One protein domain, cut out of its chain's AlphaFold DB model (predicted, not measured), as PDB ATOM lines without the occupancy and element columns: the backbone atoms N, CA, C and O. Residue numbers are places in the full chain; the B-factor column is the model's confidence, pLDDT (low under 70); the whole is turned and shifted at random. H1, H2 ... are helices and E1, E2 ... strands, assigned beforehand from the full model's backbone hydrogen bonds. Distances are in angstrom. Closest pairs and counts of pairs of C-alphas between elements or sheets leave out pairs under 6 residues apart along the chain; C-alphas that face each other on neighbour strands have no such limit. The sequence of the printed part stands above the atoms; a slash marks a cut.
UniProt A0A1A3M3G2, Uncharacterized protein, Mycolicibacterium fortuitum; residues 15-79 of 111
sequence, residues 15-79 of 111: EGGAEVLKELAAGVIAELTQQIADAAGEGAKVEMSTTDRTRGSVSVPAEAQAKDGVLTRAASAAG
ATOM      1  N   GLU A  15       1.948  47.282  31.116       86.00
ATOM      2  CA  GLU A  15       3.386  47.495  30.924       86.00
ATOM      3  C   GLU A  15       4.207  46.388  31.598       86.00
ATOM      4  O   GLU A  15       5.025  45.735  30.954       86.00
ATOM      5  N   GLY A  16       3.914  46.089  32.867       83.00
ATOM      6  CA  GLY A  16       4.571  44.994  33.586       83.00
ATOM      7  C   GLY A  16       4.260  43.622  32.982       83.00
ATOM      8  O   GLY A  16       5.144  42.776  32.868       83.00
ATOM      9  N   GLY A  17       3.018  43.409  32.535       84.62
ATOM     10  CA  GLY A  17       2.623  42.190  31.832       84.62
ATOM     11  C   GLY A  17       3.358  42.012  30.502       84.62
ATOM     12  O   GLY A  17       3.762  40.899  30.174       84.62
ATOM     13  N   ALA A  18       3.578  43.097  29.754       85.81
ATOM     14  CA  ALA A  18       4.312  43.058  28.494       85.81
ATOM     15  C   ALA A  18       5.781  42.653  28.687       85.81
ATOM     16  O   ALA A  18       6.279  41.833  27.916       85.81
ATOM     17  N   GLU A  19       6.450  43.161  29.726       84.88
ATOM     18  CA  GLU A  19       7.838  42.786  30.038       84.88
ATOM     19  C   GLU A  19       7.958  41.305  30.419       84.88
ATOM     20  O   GLU A  19       8.775  40.581  29.850       84.88
ATOM     21  N   VAL A  20       7.067  40.801  31.281       86.50
ATOM     22  CA  VAL A  20       7.052  39.372  31.649       86.50
ATOM     23  C   VAL A  20       6.802  38.487  30.424       86.50
ATOM     24  O   VAL A  20       7.483  37.482  30.223       86.50
ATOM     25  N   LEU A  21       5.850  38.862  29.564       85.38
ATOM     26  CA  LEU A  21       5.575  38.118  28.333       85.38
ATOM     27  C   LEU A  21       6.762  38.136  27.366       85.38
ATOM     28  O   LEU A  21       7.013  37.135  26.695       85.38
ATOM     29  N   LYS A  22       7.501  39.245  27.291       85.69
ATOM     30  CA  LYS A  22       8.694  39.369  26.450       85.69
ATOM     31  C   LYS A  22       9.798  38.413  26.901       85.69
ATOM     32  O   LYS A  22      10.393  37.746  26.052       85.69
ATOM     33  N   GLU A  23      10.040  38.318  28.205       86.00
ATOM     34  CA  GLU A  23      11.028  37.397  28.776       86.00
ATOM     35  C   GLU A  23      10.628  35.933  28.567       86.00
ATOM     36  O   GLU A  23      11.429  35.139  28.069       86.00
ATOM     37  N   LEU A  24       9.368  35.586  28.848       86.94
ATOM     38  CA  LEU A  24       8.856  34.228  28.642       86.94
ATOM     39  C   LEU A  24       8.913  33.811  27.167       86.94
ATOM     40  O   LEU A  24       9.341  32.703  26.842       86.94
ATOM     41  N   ALA A  25       8.535  34.710  26.256       88.06
ATOM     42  CA  ALA A  25       8.594  34.443  24.823       88.06
ATOM     43  C   ALA A  25      10.036  34.270  24.322       88.06
ATOM     44  O   ALA A  25      10.261  33.525  23.370       88.06
ATOM     45  N   ALA A  26      11.021  34.931  24.941       89.19
ATOM     46  CA  ALA A  26      12.412  34.854  24.507       89.19
ATOM     47  C   ALA A  26      12.976  33.428  24.587       89.19
ATOM     48  O   ALA A  26      13.614  32.982  23.630       89.19
ATOM     49  N   GLY A  27      12.700  32.714  25.684       89.75
ATOM     50  CA  GLY A  27      13.113  31.318  25.863       89.75
ATOM     51  C   GLY A  27      12.494  30.404  24.808       89.75
ATOM     52  O   GLY A  27      13.212  29.702  24.099       89.75
ATOM     53  N   VAL A  28      11.178  30.518  24.612       90.81
ATOM     54  CA  VAL A  28      10.443  29.733  23.606       90.81
ATOM     55  C   VAL A  28      10.979  29.986  22.194       90.81
ATOM     56  O   VAL A  28      11.169  29.050  21.421       90.81
ATOM     57  N   ILE A  29      11.263  31.244  21.842       91.50
ATOM     58  CA  ILE A  29      11.827  31.582  20.528       91.50
ATOM     59  C   ILE A  29      13.225  30.975  20.369       91.50
ATOM     60  O   ILE A  29      13.532  30.464  19.292       91.50
ATOM     61  N   ALA A  30      14.070  31.028  21.399       91.50
ATOM     62  CA  ALA A  30      15.412  30.454  21.345       91.50
ATOM     63  C   ALA A  30      15.371  28.933  21.133       91.50
ATOM     64  O   ALA A  30      16.021  28.433  20.216       91.50
ATOM     65  N   GLU A  31      14.553  28.220  21.911       92.50
ATOM     66  CA  GLU A  31      14.368  26.768  21.793       92.50
ATOM     67  C   GLU A  31      13.860  26.371  20.405       92.50
ATOM     68  O   GLU A  31      14.446  25.516  19.743       92.50
ATOM     69  N   LEU A  32      12.823  27.052  19.914       93.06
ATOM     70  CA  LEU A  32      12.248  26.801  18.594       93.06
ATOM     71  C   LEU A  32      13.268  27.041  17.472       93.06
ATOM     72  O   LEU A  32      13.360  26.273  16.516       93.06
ATOM     73  N   THR A  33      14.058  28.108  17.585       92.69
ATOM     74  CA  THR A  33      15.084  28.451  16.593       92.69
ATOM     75  C   THR A  33      16.195  27.400  16.573       92.69
ATOM     76  O   THR A  33      16.659  27.025  15.494       92.69
ATOM     77  N   GLN A  34      16.574  26.880  17.743       93.00
ATOM     78  CA  GLN A  34      17.538  25.791  17.852       93.00
ATOM     79  C   GLN A  34      16.984  24.487  17.268       93.00
ATOM     80  O   GLN A  34      17.645  23.868  16.441       93.00
ATOM     81  N   GLN A  35      15.740  24.128  17.590       93.56
ATOM     82  CA  GLN A  35      15.082  22.935  17.055       93.56
ATOM     83  C   GLN A  35      15.032  22.942  15.518       93.56
ATOM     84  O   GLN A  35      15.273  21.920  14.876       93.56
ATOM     85  N   ILE A  36      14.746  24.098  14.909       92.44
ATOM     86  CA  ILE A  36      14.758  24.250  13.447       92.44
ATOM     87  C   ILE A  36      16.174  24.087  12.893       92.44
ATOM     88  O   ILE A  36      16.339  23.464  11.845       92.44
ATOM     89  N   ALA A  37      17.189  24.646  13.553       92.44
ATOM     90  CA  ALA A  37      18.573  24.511  13.112       92.44
ATOM     91  C   ALA A  37      19.049  23.054  13.174       92.44
ATOM     92  O   ALA A  37      19.618  22.562  12.201       92.44
ATOM     93  N   ASP A  38      18.730  22.348  14.258       92.06
ATOM     94  CA  ASP A  38      19.063  20.933  14.431       92.06
ATOM     95  C   ASP A  38      18.373  20.070  13.364       92.06
ATOM     96  O   ASP A  38      18.992  19.192  12.763       92.06
ATOM     97  N   ALA A  39      17.104  20.364  13.059       90.88
ATOM     98  CA  ALA A  39      16.356  19.688  12.000       90.88
ATOM     99  C   ALA A  39      16.840  20.045  10.581       90.88
ATOM    100  O   ALA A  39      16.680  19.244   9.659       90.88
ATOM    101  N   ALA A  40      17.413  21.234  10.384       89.31
ATOM    102  CA  ALA A  40      17.980  21.657   9.106       89.31
ATOM    103  C   ALA A  40      19.342  21.001   8.814       89.31
ATOM    104  O   ALA A  40      19.715  20.878   7.646       89.31
ATOM    105  N   GLY A  41      20.049  20.549   9.852       86.94
ATOM    106  CA  GLY A  41      21.289  19.789   9.739       86.94
ATOM    107  C   GLY A  41      22.548  20.651   9.611       86.94
ATOM    108  O   GLY A  41      22.596  21.818  10.004       86.94
ATOM    109  N   GLU A  42      23.616  20.042   9.095       87.06
ATOM    110  CA  GLU A  42      24.957  20.626   9.120       87.06
ATOM    111  C   GLU A  42      25.047  21.952   8.343       87.06
ATOM    112  O   GLU A  42      24.539  22.104   7.229       87.06
ATOM    113  N   GLY A  43      25.711  22.939   8.948       85.44
ATOM    114  CA  GLY A  43      25.866  24.277   8.378       85.44
ATOM    115  C   GLY A  43      24.716  25.241   8.680       85.44
ATOM    116  O   GLY A  43      24.799  26.405   8.273       85.44
ATOM    117  N   ALA A  44      23.681  24.807   9.408       90.81
ATOM    118  CA  ALA A  44      22.679  25.709   9.954       90.81
ATOM    119  C   ALA A  44      23.304  26.679  10.973       90.81
ATOM    120  O   ALA A  44      24.124  26.300  11.810       90.81
ATOM    121  N   LYS A  45      22.919  27.954  10.900       92.25
ATOM    122  CA  LYS A  45      23.356  29.007  11.820       92.25
ATOM    123  C   LYS A  45      22.153  29.699  12.422       92.25
ATOM    124  O   LYS A  45      21.261  30.134  11.690       92.25
ATOM    125  N   VAL A  46      22.192  29.839  13.740       92.62
ATOM    126  CA  VAL A  46      21.196  30.550  14.534       92.62
ATOM    127  C   VAL A  46      21.729  31.929  14.900       92.62
ATOM    128  O   VAL A  46      22.853  32.063  15.378       92.62
ATOM    129  N   GLU A  47      20.905  32.949  14.698       92.94
ATOM    130  CA  GLU A  47      21.161  34.309  15.158       92.94
ATOM    131  C   GLU A  47      19.950  34.809  15.947       92.94
ATOM    132  O   GLU A  47      18.820  34.801  15.454       92.94
ATOM    133  N   MET A  48      20.197  35.246  17.179       92.44
ATOM    134  CA  MET A  48      19.187  35.801  18.072       92.44
ATOM    135  C   MET A  48      19.412  37.301  18.223       92.44
ATOM    136  O   MET A  48      20.535  37.760  18.416       92.44
ATOM    137  N   SER A  49      18.333  38.071  18.152       87.19
ATOM    138  CA  SER A  49      18.362  39.516  18.366       87.19
ATOM    139  C   SER A  49      17.175  39.937  19.220       87.19
ATOM    140  O   SER A  49      16.044  39.509  18.984       87.19
ATOM    141  N   THR A  50      17.436  40.794  20.199       82.19
ATOM    142  CA  THR A  50      16.404  41.373  21.057       82.19
ATOM    143  C   THR A  50      16.443  42.878  20.879       82.19
ATOM    144  O   THR A  50      17.455  43.523  21.136       82.19
ATOM    145  N   THR A  51      15.346  43.436  20.384       79.81
ATOM    146  CA  THR A  51      15.134  44.887  20.335       79.81
ATOM    147  C   THR A  51      13.862  45.153  21.140       79.81
ATOM    148  O   THR A  51      13.824  44.888  22.343       79.81
ATOM    149  N   ASP A  52      12.765  45.508  20.481       76.81
ATOM    150  CA  ASP A  52      11.457  45.624  21.131       76.81
ATOM    151  C   ASP A  52      10.864  44.243  21.459       76.81
ATOM    152  O   ASP A  52      10.223  44.058  22.489       76.81
ATOM    153  N   ARG A  53      11.155  43.248  20.614       78.94
ATOM    154  CA  ARG A  53      10.784  41.835  20.762       78.94
ATOM    155  C   ARG A  53      11.991  40.946  20.496       78.94
ATOM    156  O   ARG A  53      12.872  41.326  19.721       78.94
ATOM    157  N   THR A  54      12.000  39.765  21.098       86.88
ATOM    158  CA  THR A  54      12.974  38.728  20.762       86.88
ATOM    159  C   THR A  54      12.689  38.187  19.367       86.88
ATOM    160  O   THR A  54      11.537  38.008  18.969       86.88
ATOM    161  N   ARG A  55      13.747  37.951  18.594       88.81
ATOM    162  CA  ARG A  55      13.677  37.408  17.244       88.81
ATOM    163  C   ARG A  55      14.803  36.406  17.034       88.81
ATOM    164  O   ARG A  55      15.967  36.755  17.214       88.81
ATOM    165  N   GLY A  56      14.443  35.217  16.561       90.12
ATOM    166  CA  GLY A  56      15.377  34.230  16.030       90.12
ATOM    167  C   GLY A  56      15.425  34.242  14.506       90.12
ATOM    168  O   GLY A  56      14.433  34.532  13.830       90.12
ATOM    169  N   SER A  57      16.599  33.954  13.960       90.12
ATOM    170  CA  SER A  57      16.838  33.743  12.538       90.12
ATOM    171  C   SER A  57      17.652  32.470  12.358       90.12
ATOM    172  O   SER A  57      18.709  32.328  12.966       90.12
ATOM    173  N   VAL A  58      17.181  31.569  11.493       90.69
ATOM    174  CA  VAL A  58      17.938  30.391  11.054       90.69
ATOM    175  C   VAL A  58      18.347  30.593   9.605       90.69
ATOM    176  O   VAL A  58      17.530  30.959   8.757       90.69
ATOM    177  N   SER A  59      19.620  30.359   9.316       90.62
ATOM    178  CA  SER A  59      20.163  30.364   7.961       90.62
ATOM    179  C   SER A  59      20.867  29.046   7.677       90.62
ATOM    180  O   SER A  59      21.397  28.422   8.588       90.62
ATOM    181  N   VAL A  60      20.852  28.617   6.420       91.19
ATOM    182  CA  VAL A  60      21.462  27.363   5.955       91.19
ATOM    183  C   VAL A  60      22.265  27.631   4.680       91.19
ATOM    184  O   VAL A  60      22.039  28.663   4.033       91.19
ATOM    185  N   PRO A  61      23.169  26.723   4.276       91.62
ATOM    186  CA  PRO A  61      23.852  26.815   2.991       91.62
ATOM    187  C   PRO A  61      22.863  26.898   1.820       91.62
ATOM    188  O   PRO A  61      21.845  26.199   1.794       91.62
ATOM    189  N   ALA A  62      23.167  27.748   0.836       88.75
ATOM    190  CA  ALA A  62      22.276  28.005  -0.296       88.75
ATOM    191  C   ALA A  62      22.017  26.735  -1.120       88.75
ATOM    192  O   ALA A  62      20.900  26.505  -1.581       88.75
ATOM    193  N   GLU A  63      23.032  25.885  -1.255       85.31
ATOM    194  CA  GLU A  63      22.967  24.619  -1.974       85.31
ATOM    195  C   GLU A  63      22.010  23.629  -1.300       85.31
ATOM    196  O   GLU A  63      21.199  23.010  -1.987       85.31
ATOM    197  N   ALA A  64      22.066  23.507   0.032       85.25
ATOM    198  CA  ALA A  64      21.181  22.631   0.806       85.25
ATOM    199  C   ALA A  64      19.725  23.117   0.744       85.25
ATOM    200  O   ALA A  64      18.795  22.329   0.565       85.25
ATOM    201  N   GLN A  65      19.515  24.436   0.804       89.06
ATOM    202  CA  GLN A  65      18.182  25.013   0.639       89.06
ATOM    203  C   GLN A  65      17.618  24.786  -0.767       89.06
ATOM    204  O   GLN A  65      16.436  24.478  -0.901       89.06
ATOM    205  N   ALA A  66      18.436  24.949  -1.807       84.12
ATOM    206  CA  ALA A  66      17.994  24.822  -3.192       84.12
ATOM    207  C   ALA A  66      17.662  23.376  -3.587       84.12
ATOM    208  O   ALA A  66      16.765  23.166  -4.400       84.12
ATOM    209  N   LYS A  67      18.381  22.394  -3.033       83.12
ATOM    210  CA  LYS A  67      18.186  20.972  -3.347       83.12
ATOM    211  C   LYS A  67      17.059  20.347  -2.535       83.12
ATOM    212  O   LYS A  67      16.157  19.743  -3.106       83.12
ATOM    213  N   ASP A  68      17.105  20.523  -1.217       82.44
ATOM    214  CA  ASP A  68      16.313  19.708  -0.292       82.44
ATOM    215  C   ASP A  68      15.230  20.508   0.445       82.44
ATOM    216  O   ASP A  68      14.386  19.927   1.143       82.44
ATOM    217  N   GLY A  69      15.233  21.840   0.283       85.00
ATOM    218  CA  GLY A  69      14.287  22.743   0.937       85.00
ATOM    219  C   GLY A  69      14.377  22.680   2.461       85.00
ATOM    220  O   GLY A  69      13.347  22.762   3.135       85.00
ATOM    221  N   VAL A  70      15.586  22.479   3.000       90.00
ATOM    222  CA  VAL A  70      15.813  22.091   4.402       90.00
ATOM    223  C   VAL A  70      15.161  23.030   5.414       90.00
ATOM    224  O   VAL A  70      14.534  22.541   6.347       90.00
ATOM    225  N   LEU A  71      15.192  24.355   5.209       87.38
ATOM    226  CA  LEU A  71      14.544  25.296   6.134       87.38
ATOM    227  C   LEU A  71      13.027  25.165   6.127       87.38
ATOM    228  O   LEU A  71      12.400  25.224   7.180       87.38
ATOM    229  N   THR A  72      12.430  24.990   4.947       88.06
ATOM    230  CA  THR A  72      10.977  24.845   4.822       88.06
ATOM    231  C   THR A  72      10.529  23.567   5.518       88.06
ATOM    232  O   THR A  72       9.579  23.588   6.293       88.06
ATOM    233  N   ARG A  73      11.255  22.466   5.300       87.62
ATOM    234  CA  ARG A  73      10.964  21.175   5.930       87.62
ATOM    235  C   ARG A  73      11.158  21.220   7.444       87.62
ATOM    236  O   ARG A  73      10.286  20.754   8.169       87.62
ATOM    237  N   ALA A  74      12.266  21.793   7.910       89.25
ATOM    238  CA  ALA A  74      12.563  21.939   9.331       89.25
ATOM    239  C   ALA A  74      11.511  22.804  10.040       89.25
ATOM    240  O   ALA A  74      11.005  22.420  11.090       89.25
ATOM    241  N   ALA A  75      11.107  23.924   9.432       87.50
ATOM    242  CA  ALA A  75      10.051  24.776   9.968       87.50
ATOM    243  C   ALA A  75       8.691  24.056  10.023       87.50
ATOM    244  O   ALA A  75       8.009  24.127  11.043       87.50
ATOM    245  N   SER A  76       8.316  23.306   8.981       86.88
ATOM    246  CA  SER A  76       7.088  22.499   9.003       86.88
ATOM    247  C   SER A  76       7.134  21.381  10.048       86.88
ATOM    248  O   SER A  76       6.125  21.126  10.698       86.88
ATOM    249  N   ALA A  77       8.291  20.744  10.257       86.88
ATOM    250  CA  ALA A  77       8.475  19.737  11.305       86.88
ATOM    251  C   ALA A  77       8.350  20.333  12.719       86.88
ATOM    252  O   ALA A  77       7.852  19.668  13.622       86.88
ATOM    253  N   ALA A  78       8.735  21.599  12.893       85.69
ATOM    254  CA  ALA A  78       8.512  22.371  14.114       85.69
ATOM    255  C   ALA A  78       7.074  22.928  14.240       85.69
ATOM    256  O   ALA A  78       6.782  23.669  15.175       85.69
ATOM    257  N   GLY A  79       6.168  22.599  13.308       86.06
ATOM    258  CA  GLY A  79       4.772  23.043  13.330       86.06
ATOM    259  C   GLY A  79       4.561  24.510  12.944       86.06
ATOM    260  O   GLY A  79       3.512  25.074  13.251       86.06
TER     261      GLY A  79
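This is residues 15 to 79 of the 111 residues of an uncharacterized protein of Mycolicibacterium fortuitum (UniProt A0A1A3M3G2). One long helix, H1, makes the long axis; the strand hairpin E1 E2 runs alongside it, and two short helices, H2 and H3, gather at the end where H1 finishes. The 65 printed residues hold H1, E1, E2, H2 and H3 in that order, a mixed class of helices and strands with an antiparallel sheet. The whole is a loose rod, radius of gyration of the C-alphas 13.7 A, spanning 46 by 21 by 14 A.

H1, residues 15 to 40, begins at C-alpha (3.386, 47.495, 30.924) and is 36.8 A long. E1, 45 to 50, and E2, 54 to 59, are each 16.9 A. H2 is 62 to 68; H3, 70 to 77, ends at C-alpha (8.475, 19.737, 11.305).

The closest C-alphas of H1 and E2 are Ala 26 and Thr 54, 5.4 A. In the hairpin E1 E2, N 47 and O 57 are within hydrogen-bond range, 2.9 A. H1 touches H3 with residues 36 to 40 alone, closest C-alphas Ala 39 and Ala 74, 5.2 A, at a steep tilt of 60 degrees, opposite ways. H2 and H3 are close but not clearly touching, closest C-alphas Ala 64 and Val 70, 6.5 A. H1 and H2 are apart. Every O i to N i+4 pair is within hydrogen-bond range in H2 and H3, and 20 of 22 in H1.

The farthest C-alphas, Gly 16 and Lys 67, are 46.1 A apart. The printed part has no cut, its four links are tight, and no printed residue is under 70 in pLDDT.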